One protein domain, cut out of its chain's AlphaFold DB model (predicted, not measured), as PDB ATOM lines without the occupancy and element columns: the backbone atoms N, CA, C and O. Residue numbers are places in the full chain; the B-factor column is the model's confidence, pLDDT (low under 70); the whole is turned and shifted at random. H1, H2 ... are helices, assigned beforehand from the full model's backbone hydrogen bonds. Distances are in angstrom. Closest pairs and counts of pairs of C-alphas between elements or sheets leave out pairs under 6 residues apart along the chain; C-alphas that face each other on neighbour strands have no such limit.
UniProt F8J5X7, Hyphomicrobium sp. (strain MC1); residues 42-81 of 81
ATOM      1  N   LEU A  42     491.021 504.517 340.037       94.31
ATOM      2  CA  LEU A  42     491.600 505.743 340.564       94.31
ATOM      3  C   LEU A  42     492.854 505.421 341.364       94.31
ATOM      4  O   LEU A  42     492.804 504.750 342.392       94.31
ATOM      5  N   THR A  43     493.982 505.980 340.940       95.38
ATOM      6  CA  THR A  43     495.190 505.994 341.772       95.38
ATOM      7  C   THR A  43     494.978 506.850 343.021       95.38
ATOM      8  O   THR A  43     494.100 507.720 343.056       95.38
ATOM      9  N   ALA A  44     495.840 506.681 344.025       92.62
ATOM     10  CA  ALA A  44     495.803 507.499 345.234       92.62
ATOM     11  C   ALA A  44     495.820 509.009 344.951       92.62
ATOM     12  O   ALA A  44     495.114 509.766 345.615       92.62
ATOM     13  N   ASP A  45     496.574 509.462 343.947       93.19
ATOM     14  CA  ASP A  45     496.643 510.883 343.604       93.19
ATOM     15  C   ASP A  45     495.356 511.406 342.961       93.19
ATOM     16  O   ASP A  45     494.928 512.520 343.267       93.19
ATOM     17  N   THR A  46     494.706 510.597 342.123       92.12
ATOM     18  CA  THR A  46     493.425 510.951 341.496       92.12
ATOM     19  C   THR A  46     492.273 510.921 342.499       92.12
ATOM     20  O   THR A  46     491.366 511.747 342.421       92.12
ATOM     21  N   ALA A  47     492.311 509.993 343.458       91.81
ATOM     22  CA  ALA A  47     491.241 509.802 344.430       91.81
ATOM     23  C   ALA A  47     491.312 510.781 345.617       91.81
ATOM     24  O   ALA A  47     490.272 511.129 346.170       91.81
ATOM     25  N   LYS A  48     492.507 511.282 345.977       91.31
ATOM     26  CA  LYS A  48     492.755 512.238 347.082       91.31
ATOM     27  C   LYS A  48     491.715 513.355 347.267       91.31
ATOM     28  O   LYS A  48     491.338 513.584 348.412       91.31
ATOM     29  N   PRO A  49     491.261 514.083 346.227       91.56
ATOM     30  CA  PRO A  49     490.282 515.155 346.419       91.56
ATOM     31  C   PRO A  49     488.862 514.652 346.721       91.56
ATOM     32  O   PRO A  49     488.038 515.428 347.197       91.56
ATOM     33  N   PHE A  50     488.572 513.379 346.455       90.94
ATOM     34  CA  PHE A  50     487.239 512.793 346.577       90.94
ATOM     35  C   PHE A  50     487.096 511.853 347.769       90.94
ATOM     36  O   PHE A  50     485.992 511.380 348.010       90.94
ATOM     37  N   ILE A  51     488.174 511.533 348.491       90.62
ATOM     38  CA  ILE A  51     488.147 510.510 349.542       90.62
ATOM     39  C   ILE A  51     488.788 510.999 350.839       90.62
ATOM     40  O   ILE A  51     489.768 511.740 350.830       90.62
ATOM     41  N   ALA A  52     488.285 510.510 351.970       87.44
ATOM     42  CA  ALA A  52     488.889 510.780 353.275       87.44
ATOM     43  C   ALA A  52     490.174 509.964 353.520       87.44
ATOM     44  O   ALA A  52     491.085 510.425 354.207       87.44
ATOM     45  N   SER A  53     490.246 508.734 352.999       90.94
ATOM     46  CA  SER A  53     491.367 507.818 353.229       90.94
ATOM     47  C   SER A  53     491.444 506.777 352.117       90.94
ATOM     48  O   SER A  53     490.489 506.037 351.909       90.94
ATOM     49  N   PHE A  54     492.585 506.719 351.429       93.75
ATOM     50  CA  PHE A  54     492.829 505.744 350.362       93.75
ATOM     51  C   PHE A  54     492.764 504.311 350.884       93.75
ATOM     52  O   PHE A  54     491.946 503.541 350.404       93.75
ATOM     53  N   ASP A  55     493.495 504.010 351.958       94.62
ATOM     54  CA  ASP A  55     493.550 502.673 352.565       94.62
ATOM     55  C   ASP A  55     492.191 502.141 353.059       94.62
ATOM     56  O   ASP A  55     492.037 500.944 353.276       94.62
ATOM     57  N   GLN A  56     491.204 503.015 353.294       94.88
ATOM     58  CA  GLN A  56     489.853 502.594 353.690       94.88
ATOM     59  C   GLN A  56     488.926 502.326 352.499       94.88
ATOM     60  O   GLN A  56     487.881 501.690 352.676       94.88
ATOM     61  N   VAL A  57     489.268 502.861 351.325       94.94
ATOM     62  CA  VAL A  57     488.486 502.724 350.094       94.94
ATOM     63  C   VAL A  57     489.092 501.649 349.191       94.94
ATOM     64  O   VAL A  57     488.325 500.853 348.671       94.94
ATOM     65  N   ASP A  58     490.421 501.578 349.068       96.62
ATOM     66  CA  ASP A  58     491.172 500.485 348.427       96.62
ATOM     67  C   ASP A  58     491.159 499.253 349.354       96.62
ATOM     68  O   ASP A  58     491.944 499.159 350.302       96.62
ATOM     69  N   LEU A  59     490.185 498.362 349.147       94.88
ATOM     70  CA  LEU A  59     489.882 497.243 350.047       94.88
ATOM     71  C   LEU A  59     490.745 496.019 349.760       94.88
ATOM     72  O   LEU A  59     490.990 495.220 350.669       94.88
ATOM     73  N   ASP A  60     491.139 495.835 348.503       96.12
ATOM     74  CA  ASP A  60     492.034 494.753 348.108       96.12
ATOM     75  C   ASP A  60     493.519 495.154 348.188       96.12
ATOM     76  O   ASP A  60     494.391 494.284 348.086       96.12
ATOM     77  N   HIS A  61     493.797 496.433 348.470       95.50
ATOM     78  CA  HIS A  61     495.129 497.016 348.607       95.50
ATOM     79  C   HIS A  61     495.980 496.847 347.342       95.50
ATOM     80  O   HIS A  61     497.205 496.679 347.420       95.50
ATOM     81  N   ASN A  62     495.343 496.867 346.169       95.50
ATOM     82  CA  ASN A  62     496.032 496.733 344.889       95.50
ATOM     83  C   ASN A  62     496.690 498.055 344.423       95.50
ATOM     84  O   ASN A  62     497.466 498.048 343.462       95.50
ATOM     85  N   GLY A  63     496.430 499.169 345.123       95.31
ATOM     86  CA  GLY A  63     496.960 500.494 344.801       95.31
ATOM     87  C   GLY A  63     496.077 501.325 343.864       95.31
ATOM     88  O   GLY A  63     496.500 502.406 343.433       95.31
ATOM     89  N   ALA A  64     494.866 500.864 343.559       96.44
ATOM     90  CA  ALA A  64     493.877 501.556 342.750       96.44
ATOM     91  C   ALA A  64     492.454 501.276 343.255       96.44
ATOM     92  O   ALA A  64     492.099 500.152 343.571       96.44
ATOM     93  N   ILE A  65     491.619 502.314 343.275       96.69
ATOM     94  CA  ILE A  65     490.213 502.208 343.665       96.69
ATOM     95  C   ILE A  65     489.374 501.953 342.415       96.69
ATOM     96  O   ILE A  65     489.256 502.839 341.560       96.69
ATOM     97  N   ASN A  66     488.760 500.775 342.326       97.12
ATOM     98  CA  ASN A  66     487.775 500.471 341.285       97.12
ATOM     99  C   ASN A  66     486.375 501.018 341.639       97.12
ATOM    100  O   ASN A  66     486.142 501.615 342.697       97.12
ATOM    101  N   TRP A  67     485.410 500.826 340.737       95.31
ATOM    102  CA  TRP A  67     484.042 501.314 340.929       95.31
ATOM    103  C   TRP A  67     483.352 500.699 342.157       95.31
ATOM    104  O   TRP A  67     482.661 501.400 342.902       95.31
ATOM    105  N   GLU A  68     483.510 499.396 342.381       96.19
ATOM    106  CA  GLU A  68     482.890 498.687 343.499       96.19
ATOM    107  C   GLU A  68     483.385 499.218 344.850       96.19
ATOM    108  O   GLU A  68     482.577 499.451 345.757       96.19
ATOM    109  N   GLU A  69     484.688 499.458 344.955       96.31
ATOM    110  CA  GLU A  69     485.362 500.047 346.110       96.31
ATOM    111  C   GLU A  69     484.934 501.490 346.352       96.31
ATOM    112  O   GLU A  69     484.537 501.847 347.467       96.31
ATOM    113  N   PHE A  70     484.905 502.302 345.295       95.38
ATOM    114  CA  PHE A  70     484.437 503.681 345.370       95.38
ATOM    115  C   PHE A  70     482.985 503.754 345.861       95.38
ATOM    116  O   PHE A  70     482.662 504.498 346.792       95.38
ATOM    117  N   LYS A  71     482.107 502.915 345.300       95.00
ATOM    118  CA  LYS A  71     480.697 502.821 345.697       95.00
ATOM    119  C   LYS A  71     480.540 502.350 347.145       95.00
ATOM    120  O   LYS A  71     479.713 502.891 347.883       95.00
ATOM    121  N   ALA A  72     481.340 501.377 347.582       94.38
ATOM    122  CA  ALA A  72     481.378 500.962 348.984       94.38
ATOM    123  C   ALA A  72     481.839 502.110 349.899       94.38
ATOM    124  O   ALA A  72     481.284 502.290 350.986       94.38
ATOM    125  N   GLY A  73     482.797 502.921 349.443       93.69
ATOM    126  CA  GLY A  73     483.214 504.155 350.102       93.69
ATOM    127  C   GLY A  73     482.070 505.161 350.246       93.69
ATOM    128  O   GLY A  73     481.879 505.710 351.332       93.69
ATOM    129  N   CYS A  74     481.265 505.368 349.197       93.38
ATOM    130  CA  CYS A  74     480.119 506.283 349.231       93.38
ATOM    131  C   CYS A  74     479.108 505.883 350.311       93.38
ATOM    132  O   CYS A  74     478.709 506.724 351.117       93.38
ATOM    133  N   ALA A  75     478.756 504.593 350.381       90.69
ATOM    134  CA  ALA A  75     477.825 504.062 351.379       90.69
ATOM    135  C   ALA A  75     478.348 504.193 352.823       90.69
ATOM    136  O   ALA A  75     477.563 504.282 353.767       90.69
ATOM    137  N   LYS A  76     479.676 504.226 352.993       90.56
ATOM    138  CA  LYS A  76     480.355 504.419 354.281       90.56
ATOM    139  C   LYS A  76     480.616 505.895 354.623       90.56
ATOM    140  O   LYS A  76     481.138 506.162 355.701       90.56
ATOM    141  N   GLY A  77     480.288 506.840 353.735       90.69
ATOM    142  CA  GLY A  77     480.601 508.265 353.919       90.69
ATOM    143  C   GLY A  77     482.091 508.604 353.759       90.69
ATOM    144  O   GLY A  77     482.546 509.630 354.252       90.69
ATOM    145  N   LEU A  78     482.860 507.738 353.090       91.88
ATOM    146  CA  LEU A  78     484.292 507.938 352.831       91.88
ATOM    147  C   LEU A  78     484.563 508.780 351.583       91.88
ATOM    148  O   LEU A  78     485.683 509.263 351.418       91.88
ATOM    149  N   ILE A  79     483.557 508.933 350.719       92.38
ATOM    150  CA  ILE A  79     483.622 509.729 349.494       92.38
ATOM    151  C   ILE A  79     482.981 511.095 349.741       92.38
ATOM    152  O   ILE A  79     481.944 511.201 350.399       92.38
ATOM    153  N   THR A  80     483.583 512.136 349.181       88.81
ATOM    154  CA  THR A  80     483.110 513.519 349.215       88.81
ATOM    155  C   THR A  80     482.989 514.078 347.802       88.81
ATOM    156  O   THR A  80     483.792 513.750 346.929       88.81
ATOM    157  N   LYS A  81     481.974 514.919 347.585       75.12
ATOM    158  CA  LYS A  81     481.802 515.698 346.353       75.12
ATOM    159  C   LYS A  81     482.302 517.125 346.517       75.12
ATOM    160  O   LYS A  81     482.190 517.641 347.654       75.12
TER     161      LYS A  81
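What this domain is: This is residues 42 to 81 of the 81 residues of a protein of Hyphomicrobium sp. (strain MC1) (UniProt F8J5X7). What is the shape? The longest helix, H3, packs on one-turn H2, while one-turn H1 is near H2 but away from H3. Residues 42 to 43 pair antiparallel with 64 to 65, in the loop before H3. What builds it? Of 40 printed residues, 17 are in named helices H1, H2 and H3, in that order, under half; the class is all helix, compact, radius of gyration of the C-alphas 8.5 A, spanning 21 by 17 by 14 A.

Where its parts are: Where are H1 and H2? H1 is residues 44 to 47, from C-alpha 44 at (495.803, 507.499, 345.234); H2 is residues 54 to 57. And H3? Residues 67 to 75, 12.5 A long, ending at C-alpha 75 at (477.825, 504.062, 351.379).

How they stand to each other: What is H1 near? H1 and H2 are close but not clearly touching; their closest C-alphas, Ala 44 and Phe 54, are 6.2 A apart. H1 and H3 are apart. What touches H3? H2 does; their closest C-alphas, Val 57 and Gly 73, are 5.5 A apart. And the backbones? In H3 every O i to N i+4 pair is within hydrogen-bond range; H1 and H2 are too short for one.

The domain as a whole: How large? The farthest C-alphas, Asn 62 and Lys 81, are 23.8 A apart. Any cut or weakness? The printed part has no cut, both links are short and no printed residue is under 70 in pLDDT.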